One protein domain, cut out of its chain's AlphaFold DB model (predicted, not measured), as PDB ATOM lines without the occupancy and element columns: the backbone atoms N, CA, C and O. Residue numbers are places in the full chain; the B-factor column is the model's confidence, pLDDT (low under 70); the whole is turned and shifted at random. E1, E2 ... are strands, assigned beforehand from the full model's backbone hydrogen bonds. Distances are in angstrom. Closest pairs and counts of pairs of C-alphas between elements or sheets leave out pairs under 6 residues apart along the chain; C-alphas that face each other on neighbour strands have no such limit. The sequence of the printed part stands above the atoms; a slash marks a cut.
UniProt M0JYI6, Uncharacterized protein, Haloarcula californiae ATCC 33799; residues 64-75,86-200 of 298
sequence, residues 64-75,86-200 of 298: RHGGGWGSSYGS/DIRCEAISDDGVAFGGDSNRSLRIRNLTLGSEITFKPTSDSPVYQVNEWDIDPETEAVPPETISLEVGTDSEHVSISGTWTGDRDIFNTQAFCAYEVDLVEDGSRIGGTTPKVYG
ATOM      1  N   ARG A  64     131.678 144.253 116.247       93.75
ATOM      2  CA  ARG A  64     131.857 145.678 116.567       93.75
ATOM      3  C   ARG A  64     130.919 146.079 117.703       93.75
ATOM      4  O   ARG A  64     129.938 145.393 117.954       93.75
ATOM      5  N   HIS A  65     131.168 147.207 118.363       91.81
ATOM      6  CA  HIS A  65     130.170 147.769 119.280       91.81
ATOM      7  C   HIS A  65     128.947 148.268 118.510       91.81
ATOM      8  O   HIS A  65     129.100 148.970 117.509       91.81
ATOM      9  N   GLY A  66     127.758 147.935 119.008       84.06
ATOM     10  CA  GLY A  66     126.491 148.169 118.323       84.06
ATOM     11  C   GLY A  66     125.802 149.508 118.609       84.06
ATOM     12  O   GLY A  66     126.249 150.327 119.430       84.06
ATOM     13  N   GLY A  67     124.681 149.712 117.914       67.44
ATOM     14  CA  GLY A  67     123.824 150.900 117.908       67.44
ATOM     15  C   GLY A  67     122.628 150.862 118.870       67.44
ATOM     16  O   GLY A  67     121.522 151.227 118.478       67.44
ATOM     17  N   GLY A  68     122.837 150.462 120.127       59.97
ATOM     18  CA  GLY A  68     121.769 150.317 121.127       59.97
ATOM     19  C   GLY A  68     121.189 151.613 121.720       59.97
ATOM     20  O   GLY A  68     121.833 152.674 121.789       59.97
ATOM     21  N   TRP A  69     119.957 151.489 122.220       53.62
ATOM     22  CA  TRP A  69     119.262 152.479 123.062       53.62
ATOM     23  C   TRP A  69     118.922 151.954 124.460       53.62
ATOM     24  O   TRP A  69     118.387 152.720 125.263       53.62
ATOM     25  N   GLY A  70     119.210 150.677 124.715       67.50
ATOM     26  CA  GLY A  70     118.985 150.036 125.995       67.50
ATOM     27  C   GLY A  70     119.811 150.689 127.102       67.50
ATOM     28  O   GLY A  70     120.920 151.201 126.886       67.50
ATOM     29  N   SER A  71     119.165 150.835 128.249       81.12
ATOM     30  CA  SER A  71     119.746 151.344 129.481       81.12
ATOM     31  C   SER A  71     118.835 150.929 130.626       81.12
ATOM     32  O   SER A  71     117.627 151.177 130.569       81.12
ATOM     33  N   SER A  72     119.415 150.366 131.675       84.69
ATOM     34  CA  SER A  72     118.712 150.020 132.908       84.69
ATOM     35  C   SER A  72     118.721 151.194 133.903       84.69
ATOM     36  O   SER A  72     119.729 151.890 134.061       84.69
ATOM     37  N   TYR A  73     117.587 151.440 134.573       89.12
ATOM     38  CA  TYR A  73     117.378 152.571 135.495       89.12
ATOM     39  C   TYR A  73     116.781 152.102 136.824       89.12
ATOM     40  O   TYR A  73     115.818 151.338 136.833       89.12
ATOM     41  N   GLY A  74     117.308 152.602 137.944       85.75
ATOM     42  CA  GLY A  74     116.876 152.193 139.282       85.75
ATOM     43  C   GLY A  74     116.951 153.324 140.296       85.75
ATOM     44  O   GLY A  74     117.726 154.267 140.136       85.75
ATOM     45  N   SER A  75     116.142 153.235 141.349       86.00
ATOM     46  CA  SER A  75     116.181 154.186 142.462       86.00
ATOM     47  C   SER A  75     117.485 154.038 143.246       86.00
ATOM     48  O   SER A  75     117.775 152.965 143.772       86.00
ATOM     49  N   ASP A  86     123.871 149.479 128.349       91.25
ATOM     50  CA  ASP A  86     124.086 148.076 127.999       91.25
ATOM     51  C   ASP A  86     125.306 147.934 127.068       91.25
ATOM     52  O   ASP A  86     125.501 148.731 126.139       91.25
ATOM     53  N   ILE A  87     126.145 146.915 127.284       91.94
ATOM     54  CA  ILE A  87     127.294 146.631 126.414       91.94
ATOM     55  C   ILE A  87     126.816 145.780 125.242       91.94
ATOM     56  O   ILE A  87     126.871 144.552 125.250       91.94
ATOM     57  N   ARG A  88     126.362 146.474 124.204       91.44
ATOM     58  CA  ARG A  88     125.864 145.864 122.975       91.44
ATOM     59  C   ARG A  88     126.941 145.703 121.905       91.44
ATOM     60  O   ARG A  88     127.633 146.673 121.576       91.44
ATOM     61  N   CYS A  89     127.028 144.512 121.318       93.38
ATOM     62  CA  CYS A  89     127.921 144.174 120.207       93.38
ATOM     63  C   CYS A  89     127.127 143.643 119.009       93.38
ATOM     64  O   CYS A  89     126.176 142.900 119.192       93.38
ATOM     65  N   GLU A  90     127.550 143.970 117.792       94.38
ATOM     66  CA  GLU A  90     126.978 143.494 116.526       94.38
ATOM     67  C   GLU A  90     128.002 142.642 115.767       94.38
ATOM     68  O   GLU A  90     129.201 142.941 115.789       94.38
ATOM     69  N   ALA A  91     127.538 141.639 115.025       94.38
ATOM     70  CA  ALA A  91     128.319 140.991 113.981       94.38
ATOM     71  C   ALA A  91     128.636 141.985 112.844       94.38
ATOM     72  O   ALA A  91     127.866 142.892 112.533       94.38
ATOM     73  N   ILE A  92     129.798 141.824 112.208       93.31
ATOM     74  CA  ILE A  92     130.192 142.608 111.025       93.31
ATOM     75  C   ILE A  92     129.642 141.982 109.732       93.31
ATOM     76  O   ILE A  92     129.489 142.691 108.739       93.31
ATOM     77  N   SER A  93     129.361 140.674 109.739       90.00
ATOM     78  CA  SER A  93     128.740 139.953 108.621       90.00
ATOM     79  C   SER A  93     127.233 139.833 108.824       90.00
ATOM     80  O   SER A  93     126.803 139.484 109.922       90.00
ATOM     81  N   ASP A  94     126.460 140.015 107.753       85.44
ATOM     82  CA  ASP A  94     125.001 139.819 107.746       85.44
ATOM     83  C   ASP A  94     124.601 138.336 107.950       85.44
ATOM     84  O   ASP A  94     123.464 138.039 108.301       85.44
ATOM     85  N   ASP A  95     125.542 137.400 107.758       88.56
ATOM     86  CA  ASP A  95     125.376 135.966 108.065       88.56
ATOM     87  C   ASP A  95     125.428 135.652 109.580       88.56
ATOM     88  O   ASP A  95     125.214 134.506 109.989       88.56
ATOM     89  N   GLY A  96     125.759 136.645 110.412       92.00
ATOM     90  CA  GLY A  96     125.952 136.496 111.852       92.00
ATOM     91  C   GLY A  96     127.209 135.709 112.237       92.00
ATOM     92  O   GLY A  96     128.138 135.503 111.447       92.00
ATOM     93  N   VAL A  97     127.261 135.282 113.500       94.12
ATOM     94  CA  VAL A  97     128.361 134.487 114.062       94.12
ATOM     95  C   VAL A  97     127.821 133.366 114.944       94.12
ATOM     96  O   VAL A  97     127.090 133.615 115.900       94.12
ATOM     97  N   ALA A  98     128.243 132.128 114.675       94.62
ATOM     98  CA  ALA A  98     127.865 130.973 115.487       94.62
ATOM     99  C   ALA A  98     128.286 131.155 116.958       94.62
ATOM    100  O   ALA A  98     129.468 131.383 117.228       94.62
ATOM    101  N   PHE A  99     127.351 131.026 117.902       95.88
ATOM    102  CA  PHE A  99     127.600 131.154 119.341       95.88
ATOM    103  C   PHE A  99     126.615 130.293 120.148       95.88
ATOM    104  O   PHE A  99     125.432 130.230 119.819       95.88
ATOM    105  N   GLY A 100     127.099 129.604 121.185       95.00
ATOM    106  CA  GLY A 100     126.307 128.683 122.016       95.00
ATOM    107  C   GLY A 100     127.132 127.563 122.657       95.00
ATOM    108  O   GLY A 100     128.361 127.574 122.557       95.00
ATOM    109  N   GLY A 101     126.478 126.592 123.299       90.31
ATOM    110  CA  GLY A 101     127.125 125.581 124.151       90.31
ATOM    111  C   GLY A 101     128.213 124.756 123.460       90.31
ATOM    112  O   GLY A 101     129.343 124.692 123.945       90.31
ATOM    113  N   ASP A 102     127.896 124.210 122.285       85.75
ATOM    114  CA  ASP A 102     128.805 123.385 121.471       85.75
ATOM    115  C   ASP A 102     129.701 124.200 120.513       85.75
ATOM    116  O   ASP A 102     130.450 123.637 119.717       85.75
ATOM    117  N   SER A 103     129.646 125.537 120.555       86.50
ATOM    118  CA  SER A 103     130.406 126.390 119.622       86.50
ATOM    119  C   SER A 103     131.887 126.569 119.986       86.50
ATOM    120  O   SER A 103     132.613 127.223 119.243       86.50
ATOM    121  N   ASN A 104     132.321 126.071 121.154       89.94
ATOM    122  CA  ASN A 104     133.614 126.363 121.798       89.94
ATOM    123  C   ASN A 104     133.943 127.861 121.973       89.94
ATOM    124  O   ASN A 104     135.079 128.213 122.310       89.94
ATOM    125  N   ARG A 105     132.954 128.748 121.797       95.88
ATOM    126  CA  ARG A 105     133.129 130.199 121.878       95.88
ATOM    127  C   ARG A 105     132.719 130.768 123.226       95.88
ATOM    128  O   ARG A 105     131.867 130.240 123.935       95.88
ATOM    129  N   SER A 106     133.345 131.886 123.558       97.12
ATOM    130  CA  SER A 106     133.078 132.692 124.745       97.12
ATOM    131  C   SER A 106     133.249 134.173 124.414       97.12
ATOM    132  O   SER A 106     134.006 134.523 123.507       97.12
ATOM    133  N   LEU A 107     132.534 135.032 125.140       97.44
ATOM    134  CA  LEU A 107     132.725 136.479 125.080       97.44
ATOM    135  C   LEU A 107     133.618 136.894 126.236       97.44
ATOM    136  O   LEU A 107     133.276 136.637 127.389       97.44
ATOM    137  N   ARG A 108     134.727 137.566 125.944       97.56
ATOM    138  CA  ARG A 108     135.574 138.183 126.961       97.56
ATOM    139  C   ARG A 108     135.424 139.695 126.900       97.56
ATOM    140  O   ARG A 108     135.770 140.311 125.899       97.56
ATOM    141  N   ILE A 109     134.946 140.286 127.986       96.69
ATOM    142  CA  ILE A 109     134.824 141.732 128.156       96.69
ATOM    143  C   ILE A 109     136.047 142.216 128.926       96.69
ATOM    144  O   ILE A 109     136.386 141.670 129.977       96.69
ATOM    145  N   ARG A 110     136.710 143.244 128.400       95.44
ATOM    146  CA  ARG A 110     137.929 143.831 128.958       95.44
ATOM    147  C   ARG A 110     137.669 145.293 129.283       95.44
ATOM    148  O   ARG A 110     137.355 146.081 128.392       95.44
ATOM    149  N   ASN A 111     137.809 145.651 130.554       93.75
ATOM    150  CA  ASN A 111     137.778 147.026 131.027       93.75
ATOM    151  C   ASN A 111     139.200 147.592 130.931       93.75
ATOM    152  O   ASN A 111     140.060 147.330 131.773       93.75
ATOM    153  N   LEU A 112     139.462 148.357 129.872       91.25
ATOM    154  CA  LEU A 112     140.789 148.900 129.578       91.25
ATOM    155  C   LEU A 112     141.178 150.049 130.520       91.25
ATOM    156  O   LEU A 112     142.363 150.329 130.676       91.25
ATOM    157  N   THR A 113     140.199 150.694 131.161       89.62
ATOM    158  CA  THR A 113     140.418 151.765 132.145       89.62
ATOM    159  C   THR A 113     140.978 151.222 133.457       89.62
ATOM    160  O   THR A 113     141.859 151.843 134.049       89.62
ATOM    161  N   LEU A 114     140.482 150.064 133.905       88.25
ATOM    162  CA  LEU A 114     140.861 149.448 135.181       88.25
ATOM    163  C   LEU A 114     141.845 148.277 135.028       88.25
ATOM    164  O   LEU A 114     142.448 147.846 136.008       88.25
ATOM    165  N   GLY A 115     142.034 147.771 133.806       90.75
ATOM    166  CA  GLY A 115     142.910 146.636 133.522       90.75
ATOM    167  C   GLY A 115     142.332 145.281 133.942       90.75
ATOM    168  O   GLY A 115     143.100 144.337 134.127       90.75
ATOM    169  N   SER A 116     141.009 145.178 134.099       93.69
ATOM    170  CA  SER A 116     140.314 143.942 134.473       93.69
ATOM    171  C   SER A 116     139.550 143.308 133.308       93.69
ATOM    172  O   SER A 116     139.252 143.949 132.297       93.69
ATOM    173  N   GLU A 117     139.258 142.011 133.425       96.56
ATOM    174  CA  GLU A 117     138.511 141.260 132.417       96.56
ATOM    175  C   GLU A 117     137.605 140.187 133.028       96.56
ATOM    176  O   GLU A 117     137.874 139.638 134.102       96.56
ATOM    177  N   ILE A 118     136.534 139.873 132.302       97.31
ATOM    178  CA  ILE A 118     135.585 138.811 132.624       97.31
ATOM    179  C   ILE A 118     135.195 138.067 131.343       97.31
ATOM    180  O   ILE A 118     135.106 138.660 130.270       97.31
ATOM    181  N   THR A 119     134.966 136.760 131.434       97.69
ATOM    182  CA  THR A 119     134.617 135.898 130.298       97.69
ATOM    183  C   THR A 119     133.315 135.152 130.559       97.69
ATOM    184  O   THR A 119     133.233 134.390 131.526       97.69
ATOM    185  N   PHE A 120     132.324 135.342 129.684       97.56
ATOM    186  CA  PHE A 120     131.089 134.561 129.615       97.56
ATOM    187  C   PHE A 120     131.275 133.355 128.705       97.56
ATOM    188  O   PHE A 120     131.584 133.495 127.518       97.56
ATOM    189  N   LYS A 121     131.019 132.167 129.247       96.81
ATOM    190  CA  LYS A 121     130.932 130.927 128.482       96.81
ATOM    191  C   LYS A 121     129.492 130.394 128.527       96.81
ATOM    192  O   LYS A 121     129.014 130.154 129.638       96.81
ATOM    193  N   PRO A 122     128.820 130.171 127.381       96.62
ATOM    194  CA  PRO A 122     127.517 129.504 127.339       96.62
ATOM    195  C   PRO A 122     127.538 128.128 128.015       96.62
ATOM    196  O   PRO A 122     128.558 127.431 127.992       96.62
ATOM    197  N   THR A 123     126.411 127.710 128.591       94.38
ATOM    198  CA  THR A 123     126.274 126.346 129.125       94.38
ATOM    199  C   THR A 123     126.296 125.336 127.974       94.38
ATOM    200  O   THR A 123     125.756 125.602 126.905       94.38
ATOM    201  N   SER A 124     126.920 124.170 128.164       89.25
ATOM    202  CA  SER A 124     127.151 123.187 127.088       89.25
ATOM    203  C   SER A 124     125.881 122.618 126.445       89.25
ATOM    204  O   SER A 124     125.944 122.115 125.335       89.25
ATOM    205  N   ASP A 125     124.739 122.673 127.129       89.69
ATOM    206  CA  ASP A 125     123.427 122.253 126.621       89.69
ATOM    207  C   ASP A 125     122.658 123.372 125.894       89.69
ATOM    208  O   ASP A 125     121.588 123.127 125.333       89.69
ATOM    209  N   SER A 126     123.184 124.601 125.891       90.31
ATOM    210  CA  SER A 126     122.547 125.740 125.235       90.31
ATOM    211  C   SER A 126     122.684 125.645 123.710       90.31
ATOM    212  O   SER A 126     123.796 125.404 123.227       90.31
ATOM    213  N   PRO A 127     121.607 125.877 122.930       91.81
ATOM    214  CA  PRO A 127     121.665 125.798 121.474       91.81
ATOM    215  C   PRO A 127     122.715 126.734 120.865       91.81
ATOM    216  O   PRO A 127     123.055 127.772 121.436       91.81
ATOM    217  N   VAL A 128     123.214 126.369 119.683       94.50
ATOM    218  CA  VAL A 128     124.097 127.226 118.884       94.50
ATOM    219  C   VAL A 128     123.258 128.026 117.895       94.50
ATOM    220  O   VAL A 128     122.572 127.451 117.051       94.50
ATOM    221  N   TYR A 129     123.353 129.349 117.981       94.12
ATOM    222  CA  TYR A 129     122.657 130.303 117.121       94.12
ATOM    223  C   TYR A 129     123.640 131.007 116.185       94.12
ATOM    224  O   TYR A 129     124.806 131.167 116.541       94.12
ATOM    225  N   GLN A 130     123.178 131.471 115.019       94.38
ATOM    226  CA  GLN A 130     123.888 132.512 114.267       94.38
ATOM    227  C   GLN A 130     123.454 133.862 114.835       94.38
ATOM    228  O   GLN A 130     122.300 134.260 114.668       94.38
ATOM    229  N   VAL A 131     124.359 134.501 115.573       94.81
ATOM    230  CA  VAL A 131     124.088 135.726 116.327       94.81
ATOM    231  C   VAL A 131     124.489 136.949 115.517       94.81
ATOM    232  O   VAL A 131     125.621 137.034 115.040       94.81
ATOM    233  N   ASN A 132     123.564 137.896 115.408       94.31
ATOM    234  CA  ASN A 132     123.766 139.204 114.793       94.31
ATOM    235  C   ASN A 132     124.039 140.283 115.842       94.31
ATOM    236  O   ASN A 132     124.829 141.188 115.583       94.31
ATOM    237  N   GLU A 133     123.446 140.167 117.031       94.38
ATOM    238  CA  GLU A 133     123.659 141.093 118.142       94.38
ATOM    239  C   GLU A 133     123.787 140.340 119.473       94.38
ATOM    240  O   GLU A 133     123.052 139.389 119.726       94.38
ATOM    241  N   TRP A 134     124.697 140.783 120.338       94.50
ATOM    242  CA  TRP A 134     124.762 140.397 121.747       94.50
ATOM    243  C   TRP A 134     124.443 141.624 122.588       94.50
ATOM    244  O   TRP A 134     125.115 142.650 122.451       94.50
ATOM    245  N   ASP A 135     123.480 141.489 123.489       93.62
ATOM    246  CA  ASP A 135     123.108 142.514 124.454       93.62
ATOM    247  C   ASP A 135     123.455 142.026 125.864       93.62
ATOM    248  O   ASP A 135     122.899 141.046 126.376       93.62
ATOM    249  N   ILE A 136     124.442 142.688 126.463       92.75
ATOM    250  CA  ILE A 136     124.894 142.444 127.830       92.75
ATOM    251  C   ILE A 136     124.394 143.622 128.661       92.75
ATOM    252  O   ILE A 136     125.020 144.682 128.650       92.75
ATOM    253  N   ASP A 137     123.279 143.434 129.365       90.31
ATOM    254  CA  ASP A 137     122.749 144.383 130.351       90.31
ATOM    255  C   ASP A 137     123.274 143.999 131.752       90.31
ATOM    256  O   ASP A 137     122.898 142.950 132.276       90.31
ATOM    257  N   PRO A 138     124.169 144.794 132.375       85.00
ATOM    258  CA  PRO A 138     124.598 144.601 133.765       85.00
ATOM    259  C   PRO A 138     123.538 144.997 134.811       85.00
ATOM    260  O   PRO A 138     123.826 144.990 136.013       85.00
ATOM    261  N   GLU A 139     122.361 145.422 134.349       86.94
ATOM    262  CA  GLU A 139     121.261 146.032 135.086       86.94
ATOM    263  C   GLU A 139     121.696 147.255 135.917       86.94
ATOM    264  O   GLU A 139     122.793 147.816 135.792       86.94
ATOM    265  N   THR A 140     120.810 147.722 136.793       82.81
ATOM    266  CA  THR A 140     121.083 148.818 137.731       82.81
ATOM    267  C   THR A 140     122.198 148.480 138.712       82.81
ATOM    268  O   THR A 140     122.916 149.375 139.166       82.81
ATOM    269  N   GLU A 141     122.381 147.191 139.011       83.12
ATOM    270  CA  GLU A 141     123.348 146.715 139.997       83.12
ATOM    271  C   GLU A 141     124.774 146.568 139.470       83.12
ATOM    272  O   GLU A 141     125.687 146.385 140.274       83.12
ATOM    273  N   ALA A 142     124.987 146.735 138.160       86.12
ATOM    274  CA  ALA A 142     126.280 146.562 137.505       86.12
ATOM    275  C   ALA A 142     126.956 145.240 137.885       86.12
ATOM    276  O   ALA A 142     128.123 145.195 138.281       86.12
ATOM    277  N   VAL A 143     126.194 144.155 137.763       89.50
ATOM    278  CA  VAL A 143     126.670 142.789 137.967       89.50
ATOM    279  C   VAL A 143     126.590 142.023 136.645       89.50
ATOM    280  O   VAL A 143     125.664 142.243 135.872       89.50
ATOM    281  N   PRO A 144     127.532 141.111 136.345       91.75
ATOM    282  CA  PRO A 144     127.436 140.273 135.154       91.75
ATOM    283  C   PRO A 144     126.154 139.414 135.199       91.75
ATOM    284  O   PRO A 144     126.013 138.639 136.157       91.75
ATOM    285  N   PRO A 145     125.245 139.527 134.208       91.69
ATOM    286  CA  PRO A 145     123.906 138.935 134.264       91.69
ATOM    287  C   PRO A 145     123.941 137.407 134.127       91.69
ATOM    288  O   PRO A 145     124.874 136.844 133.554       91.69
ATOM    289  N   GLU A 146     122.935 136.698 134.646       90.56
ATOM    290  CA  GLU A 146     122.893 135.223 134.580       90.56
ATOM    291  C   GLU A 146     122.688 134.688 133.150       90.56
ATOM    292  O   GLU A 146     123.167 133.602 132.803       90.56
ATOM    293  N   THR A 147     122.019 135.475 132.310       93.06
ATOM    294  CA  THR A 147     121.817 135.231 130.881       93.06
ATOM    295  C   THR A 147     122.244 136.461 130.084       93.06
ATOM    296  O   THR A 147     122.260 137.572 130.610       93.06
ATOM    297  N   ILE A 148     122.592 136.279 128.812       93.56
ATOM    298  CA  ILE A 148     122.727 137.394 127.862       93.56
ATOM    299  C   ILE A 148     121.657 137.267 126.783       93.56
ATOM    300  O   ILE A 148     121.271 136.149 126.419       93.56
ATOM    301  N   SER A 149     121.178 138.398 126.276       94.19
ATOM    302  CA  SER A 149     120.230 138.424 125.164       94.19
ATOM    303  C   SER A 149     120.986 138.423 123.840       94.19
ATOM    304  O   SER A 149     122.026 139.063 123.698       94.19
ATOM    305  N   LEU A 150     120.470 137.675 122.873       94.31
ATOM    306  CA  LEU A 150     121.014 137.538 121.528       94.31
ATOM    307  C   LEU A 150     119.936 137.942 120.521       94.31
ATOM    308  O   LEU A 150     118.791 137.517 120.663       94.31
ATOM    309  N   GLU A 151     120.298 138.690 119.485       93.81
ATOM    310  CA  GLU A 151     119.509 138.776 118.252       93.81
ATOM    311  C   GLU A 151     120.034 137.742 117.250       93.81
ATOM    312  O   GLU A 151     121.240 137.689 116.985       93.81
ATOM    313  N   VAL A 152     119.150 136.897 116.718       91.75
ATOM    314  CA  VAL A 152     119.519 135.724 115.914       91.75
ATOM    315  C   VAL A 152     118.699 135.619 114.627       91.75
ATOM    316  O   VAL A 152     117.515 135.950 114.581       91.75
ATOM    317  N   GLY A 153     119.338 135.106 113.572       80.56
ATOM    318  CA  GLY A 153     118.699 134.886 112.269       80.56
ATOM    319  C   GLY A 153     118.303 136.169 111.520       80.56
ATOM    320  O   GLY A 153     118.589 137.284 111.941       80.56
ATOM    321  N   THR A 154     117.652 136.011 110.366       74.88
ATOM    322  CA  THR A 154     117.303 137.130 109.462       74.88
ATOM    323  C   THR A 154     116.115 137.969 109.919       74.88
ATOM    324  O   THR A 154     115.900 139.056 109.387       74.88
ATOM    325  N   ASP A 155     115.338 137.456 110.871       77.88
ATOM    326  CA  ASP A 155     114.041 138.012 111.268       77.88
ATOM    327  C   ASP A 155     114.136 138.789 112.600       77.88
ATOM    328  O   ASP A 155     113.110 139.135 113.186       77.88
ATOM    329  N   SER A 156     115.363 139.057 113.073       81.62
ATOM    330  CA  SER A 156     115.674 139.719 114.350       81.62
ATOM    331  C   SER A 156     114.998 139.047 115.557       81.62
ATOM    332  O   SER A 156     114.382 139.702 116.398       81.62
ATOM    333  N   GLU A 157     115.079 137.713 115.645       91.19
ATOM    334  CA  GLU A 157     114.533 136.970 116.784       91.19
ATOM    335  C   GLU A 157     115.400 137.212 118.027       91.19
ATOM    336  O   GLU A 157     116.618 137.044 117.980       91.19
ATOM    337  N   HIS A 158     114.784 137.573 119.156       92.25
ATOM    338  CA  HIS A 158     115.493 137.712 120.427       92.25
ATOM    339  C   HIS A 158     115.400 136.431 121.261       92.25
ATOM    340  O   HIS A 158     114.307 135.992 121.625       92.25
ATOM    341  N   VAL A 159     116.556 135.869 121.621       93.94
ATOM    342  CA  VAL A 159     116.679 134.691 122.493       93.94
ATOM    343  C   VAL A 159     117.638 134.980 123.646       93.94
ATOM    344  O   VAL A 159     118.656 135.638 123.462       93.94
ATOM    345  N   SER A 160     117.349 134.471 124.843       94.62
ATOM    346  CA  SER A 160     118.272 134.562 125.982       94.62
ATOM    347  C   SER A 160     119.074 133.270 126.118       94.62
ATOM    348  O   SER A 160     118.497 132.182 126.087       94.62
ATOM    349  N   ILE A 161     120.389 133.379 126.312       94.81
ATOM    350  CA  ILE A 161     121.278 132.232 126.527       94.81
ATOM    351  C   ILE A 161     121.888 132.263 127.931       94.81
ATOM    352  O   ILE A 161     122.389 133.292 128.385       94.81
ATOM    353  N   SER A 162     121.858 131.120 128.615       95.00
ATOM    354  CA  SER A 162     122.482 130.944 129.930       95.00
ATOM    355  C   SER A 162     123.964 130.605 129.805       95.00
ATOM    356  O   SER A 162     124.408 129.983 128.835       95.00
ATOM    357  N   GLY A 163     124.744 130.972 130.817       94.81
ATOM    358  CA  GLY A 163     126.160 130.634 130.856       94.81
ATOM    359  C   GLY A 163     126.802 130.896 132.208       94.81
ATOM    360  O   GLY A 163     126.138 131.067 133.225       94.81
ATOM    361  N   THR A 164     128.129 130.893 132.229       95.50
ATOM    362  CA  THR A 164     128.930 131.147 133.429       95.50
ATOM    363  C   THR A 164     129.954 132.235 133.149       95.50
ATOM    364  O   THR A 164     130.727 132.143 132.194       95.50
ATOM    365  N   TRP A 165     129.987 133.243 134.020       96.75
ATOM    366  CA  TRP A 165     131.027 134.269 134.033       96.75
ATOM    367  C   TRP A 165     132.214 133.852 134.906       96.75
ATOM    368  O   TRP A 165     132.034 133.396 136.038       96.75
ATOM    369  N   THR A 166     133.424 134.070 134.399       96.88
ATOM    370  CA  THR A 166     134.698 133.817 135.091       96.88
ATOM    371  C   THR A 166     135.631 135.017 134.935       96.88
ATOM    372  O   THR A 166     135.643 135.638 133.878       96.88
ATOM    373  N   GLY A 167     136.401 135.359 135.970       96.38
ATOM    374  CA  GLY A 167     137.213 136.584 136.012       96.38
ATOM    375  C   GLY A 167     136.699 137.577 137.055       96.38
ATOM    376  O   GLY A 167     136.096 137.168 138.049       96.38
ATOM    377  N   ASP A 168     136.957 138.864 136.832       95.00
ATOM    378  CA  ASP A 168     136.555 139.949 137.731       95.00
ATOM    379  C   ASP A 168     135.051 140.243 137.604       95.00
ATOM    380  O   ASP A 168     134.583 140.651 136.544       95.00
ATOM    381  N   ARG A 169     134.282 140.037 138.682       91.25
ATOM    382  CA  ARG A 169     132.833 140.303 138.692       91.25
ATOM    383  C   ARG A 169     132.478 141.757 139.003       91.25
ATOM    384  O   ARG A 169     131.355 142.149 138.704       91.25
ATOM    385  N   ASP A 170     133.418 142.546 139.517       91.12
ATOM    386  CA  ASP A 170     133.210 143.950 139.897       91.12
ATOM    387  C   ASP A 170     133.597 144.921 138.754       91.12
ATOM    388  O   ASP A 170     133.516 146.148 138.893       91.12
ATOM    389  N   ILE A 171     133.945 144.356 137.587       91.94
ATOM    390  CA  ILE A 171     134.355 145.013 136.333       91.94
ATOM    391  C   ILE A 171     133.440 146.163 135.877       91.94
ATOM    392  O   ILE A 171     133.912 147.087 135.213       91.94
ATOM    393  N   PHE A 172     132.157 146.114 136.244       90.50
ATOM    394  CA  PHE A 172     131.133 147.101 135.892       90.50
ATOM    395  C   PHE A 172     130.799 148.094 137.021       90.50
ATOM    396  O   PHE A 172     130.273 149.167 136.742       90.50
ATOM    397  N   ASN A 173     131.089 147.763 138.284       87.69
ATOM    398  CA  ASN A 173     130.639 148.518 139.468       87.69
ATOM    399  C   ASN A 173     131.733 149.442 140.051       87.69
ATOM    400  O   ASN A 173     131.502 150.177 141.005       87.69
ATOM    401  N   THR A 174     132.946 149.408 139.489       84.38
ATOM    402  CA  THR A 174     134.122 150.076 140.079       84.38
ATOM    403  C   THR A 174     134.286 151.553 139.672       84.38
ATOM    404  O   THR A 174     134.787 152.348 140.464       84.38
ATOM    405  N   GLN A 175     133.873 151.958 138.462       88.06
ATOM    406  CA  GLN A 175     133.933 153.359 138.007       88.06
ATOM    407  C   GLN A 175     132.810 153.660 137.000       88.06
ATOM    408  O   GLN A 175     132.604 152.895 136.061       88.06
ATOM    409  N   ALA A 176     132.137 154.809 137.161       90.75
ATOM    410  CA  ALA A 176     130.932 155.170 136.403       90.75
ATOM    411  C   ALA A 176     131.116 155.236 134.873       90.75
ATOM    412  O   ALA A 176     130.175 154.948 134.139       90.75
ATOM    413  N   PHE A 177     132.309 155.587 134.384       92.19
ATOM    414  CA  PHE A 177     132.699 155.435 132.979       92.19
ATOM    415  C   PHE A 177     133.952 154.581 132.857       92.19
ATOM    416  O   PHE A 177     134.921 154.816 133.577       92.19
ATOM    417  N   CYS A 178     133.960 153.653 131.901       91.38
ATOM    418  CA  CYS A 178     135.143 152.881 131.512       91.38
ATOM    419  C   CYS A 178     135.160 152.634 129.995       91.38
ATOM    420  O   CYS A 178     134.117 152.637 129.335       91.38
ATOM    421  N   ALA A 179     136.354 152.414 129.442       92.25
ATOM    422  CA  ALA A 179     136.551 151.970 128.067       92.25
ATOM    423  C   ALA A 179     136.495 150.438 128.008       92.25
ATOM    424  O   ALA A 179     137.315 149.760 128.631       92.25
ATOM    425  N   TYR A 180     135.551 149.904 127.236       93.12
ATOM    426  CA  TYR A 180     135.332 148.471 127.076       93.12
ATOM    427  C   TYR A 180     135.700 147.989 125.673       93.12
ATOM    428  O   TYR A 180     135.353 148.602 124.656       93.12
ATOM    429  N   GLU A 181     136.369 146.845 125.636       94.44
ATOM    430  CA  GLU A 181     136.624 146.026 124.453       94.44
ATOM    431  C   GLU A 181     135.966 144.661 124.680       94.44
ATOM    432  O   GLU A 181     136.066 144.103 125.775       94.44
ATOM    433  N   VAL A 182     135.262 144.137 123.674       96.06
ATOM    434  CA  VAL A 182     134.683 142.787 123.725       96.06
ATOM    435  C   VAL A 182     135.375 141.922 122.687       96.06
ATOM    436  O   VAL A 182     135.353 142.233 121.499       96.06
ATOM    437  N   ASP A 183     135.985 140.838 123.147       96.81
ATOM    438  CA  ASP A 183     136.643 139.824 122.336       96.81
ATOM    439  C   ASP A 183     135.732 138.602 122.175       96.81
ATOM    440  O   ASP A 183     135.189 138.082 123.153       96.81
ATOM    441  N   LEU A 184     135.654 138.078 120.954       96.56
ATOM    442  CA  LEU A 184     135.159 136.732 120.697       96.56
ATOM    443  C   LEU A 184     136.339 135.757 120.750       96.56
ATOM    444  O   LEU A 184     137.313 135.891 120.000       96.56
ATOM    445  N   VAL A 185     136.251 134.773 121.642       96.81
ATOM    446  CA  VAL A 185     137.320 133.810 121.931       96.81
ATOM    447  C   VAL A 185     136.842 132.400 121.598       96.81
ATOM    448  O   VAL A 185     135.802 131.983 122.098       96.81
ATOM    449  N   GLU A 186     137.612 131.661 120.802       95.69
ATOM    450  CA  GLU A 186     137.386 130.264 120.403       95.69
ATOM    451  C   GLU A 186     138.611 129.432 120.813       95.69
ATOM    452  O   GLU A 186     139.747 129.846 120.579       95.69
ATOM    453  N   ASP A 187     138.400 128.309 121.509       91.12
ATOM    454  CA  ASP A 187     139.471 127.439 122.038       91.12
ATOM    455  C   ASP A 187     140.594 128.196 122.798       91.12
ATOM    456  O   ASP A 187     141.775 127.846 122.759       91.12
ATOM    457  N   GLY A 188     140.223 129.268 123.509       88.50
ATOM    458  CA  GLY A 188     141.138 130.123 124.279       88.50
ATOM    459  C   GLY A 188     141.921 131.158 123.459       88.50
ATOM    460  O   GLY A 188     142.694 131.922 124.034       88.50
ATOM    461  N   SER A 189     141.712 131.225 122.142       93.50
ATOM    462  CA  SER A 189     142.321 132.211 121.241       93.50
ATOM    463  C   SER A 189     141.300 133.259 120.795       93.50
ATOM    464  O   SER A 189     140.166 132.930 120.460       93.50
ATOM    465  N   ARG A 190     141.689 134.540 120.757       94.31
ATOM    466  CA  ARG A 190     140.845 135.609 120.197       94.31
ATOM    467  C   ARG A 190     140.700 135.403 118.685       94.31
ATOM    468  O   ARG A 190     141.705 135.434 117.980       94.31
ATOM    469  N   ILE A 191     139.467 135.247 118.204       94.31
ATOM    470  CA  ILE A 191     139.137 135.143 116.770       94.31
ATOM    471  C   ILE A 191     138.530 136.429 116.199       94.31
ATOM    472  O   ILE A 191     138.543 136.632 114.989       94.31
ATOM    473  N   GLY A 192     138.037 137.314 117.064       94.19
ATOM    474  CA  GLY A 192     137.530 138.633 116.708       94.19
ATOM    475  C   GLY A 192     137.372 139.510 117.945       94.19
ATOM    476  O   GLY A 192     137.572 139.049 119.069       94.19
ATOM    477  N   GLY A 193     137.015 140.771 117.750       94.00
ATOM    478  CA  GLY A 193     136.718 141.696 118.832       94.00
ATOM    479  C   GLY A 193     136.456 143.116 118.348       94.00
ATOM    480  O   GLY A 193     136.791 143.481 117.219       94.00
ATOM    481  N   THR A 194     135.846 143.916 119.216       94.06
ATOM    482  CA  THR A 194     135.451 145.297 118.932       94.06
ATOM    483  C   THR A 194     136.648 146.254 118.965       94.06
ATOM    484  O   THR A 194     137.695 145.947 119.525       94.06
ATOM    485  N   THR A 195     136.488 147.469 118.432       91.69
ATOM    486  CA  THR A 195     137.338 148.593 118.869       91.69
ATOM    487  C   THR A 195     136.960 148.988 120.303       91.69
ATOM    488  O   THR A 195     135.810 148.764 120.689       91.69
ATOM    489  N   PRO A 196     137.831 149.636 121.092       90.88
ATOM    490  CA  PRO A 196     137.429 150.216 122.372       90.88
ATOM    491  C   PRO A 196     136.294 151.242 122.224       90.88
ATOM    492  O   PRO A 196     136.260 152.016 121.264       90.88
ATOM    493  N   LYS A 197     135.363 151.270 123.184       90.50
ATOM    494  CA  LYS A 197     134.298 152.283 123.292       90.50
ATOM    495  C   LYS A 197     133.989 152.550 124.759       90.50
ATOM    496  O   LYS A 197     134.040 151.643 125.585       90.50
ATOM    497  N   VAL A 198     133.673 153.799 125.078       91.88
ATOM    498  CA  VAL A 198     133.306 154.206 126.436       91.88
ATOM    499  C   VAL A 198     131.827 153.928 126.687       91.88
ATOM    500  O   VAL A 198     130.988 154.270 125.853       91.88
ATOM    501  N   TYR A 199     131.525 153.343 127.844       91.50
ATOM    502  CA  TYR A 199     130.167 153.131 128.343       91.50
ATOM    503  C   TYR A 199     130.039 153.717 129.748       91.50
ATOM    504  O   TYR A 199     130.967 153.604 130.553       91.50
ATOM    505  N   GLY A 200     128.895 154.346 130.030       92.50
ATOM    506  CA  GLY A 200     128.503 154.740 131.378       92.50
ATOM    507  C   GLY A 200     127.684 153.640 132.037       92.50
ATOM    508  O   GLY A 200     126.605 153.313 131.545       92.50
TER     509      GLY A 200
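This is residues 64 to 75 and 86 to 200 of the 298 residues of an uncharacterized protein of Haloarcula californiae ATCC 33799 (UniProt M0JYI6). One strongly twisted sheet is rolled into a nearly closed barrel, its wall passing through the neighbour pairs E2 and E6, E6 and E7, E7 and E8, E8 and E5, E5 and E4, E4 and E9; a narrow gap stays between E2 and E9, whose closest C-alphas are 7.7 A apart. The bent strand E8 leads from E7 to E5, E3 extends the wall beside E6, E10 and E11 are beside E9 on its side away from E4, and E1 lies well off the middle. The printed part has 127 residues with eleven named strands, E1 to E11 in chain order, and no named helix; the class is all strand. The ten-strand sheet is branched and its neighbour pairs are antiparallel. The whole is compact and rounded, with a radius of gyration of the C-alphas of 13.7 A and spans of 35 by 30 by 26 A.

Begin at residues 64 to 65, a short antiparallel pairing with residues 89 to 90 of E2, which is residues 87 to 91. Before the cut comes E1, residues 71 to 75, which pairs with no named strand. Next look at E6, residues 129 to 136, which bends by 85 degrees at residue 132. E2 and E3, residues 97 to 99, lie on one side of E6, and E7, residues 147 to 152, on the other side. Find N 89 and O 134 at 2.9 A between E2 and E6, N 97 and O 131 at 2.9 A between E3 and E6, and N 135 and O 149 at 2.8 A in the hairpin of E6 and E7. E7 forms another hairpin with E8, residues 157 to 167, where N 150 and O 159 are 2.8 A apart. E8 bends by 56 degrees at residue 164; its residues 157 to 162 pair with E7 and 163 to 167 with E5, residues 116 to 122, where N 119 and O 166 are 2.8 A apart. E6, E7 and E8 are a meander, each strand the antiparallel neighbour of the one before; with E5 they make a Greek key, the first of four strands being the antiparallel neighbour of the fourth. On the other side of E5 is E4, residues 105 to 111, its hairpin partner, with N 109 and O 118 at 2.8 A. E4 has E9, residues 177 to 186, on its other side, antiparallel at 158 degrees, with N 108 and O 183 at 2.9 A. E4 lies on one side of E9, and on the other side look for E10, residues 189 to 193, with N 184 and O 192 at 2.9 A in the hairpin of E9 and E10, and for E11, residues 197 to 200, with N 180 and O 197 at 2.8 A.

Find C-alpha 71 at (119.746, 151.344, 129.481), where E1 begins; it runs 13.8 A. E2 spans 13.7 A, E3 6.3 A, E4 19.7 A, E5 20.6 A, E6 16.3 A and E7 15.2 A. E8, the longest strand by residues, runs 29.7 A from C-alpha 157 at (114.533, 136.970, 116.784). E9 spans 28.5 A and E10 11.3 A; E11 runs 10.2 A to C-alpha 200 at (128.503, 154.740, 131.378).

The C-alphas farthest apart, those of Ser 75 and Asp 187, are 40.9 A apart. Residues 76 to 85 are not printed, and C-alphas 75 and 86 are 17.6 A apart across this cut, in the link from E1 to E2. Of the links printed whole, none is long. The mean pLDDT of the printed part is 90.9; look at residues 67 to 70 for the four under 70.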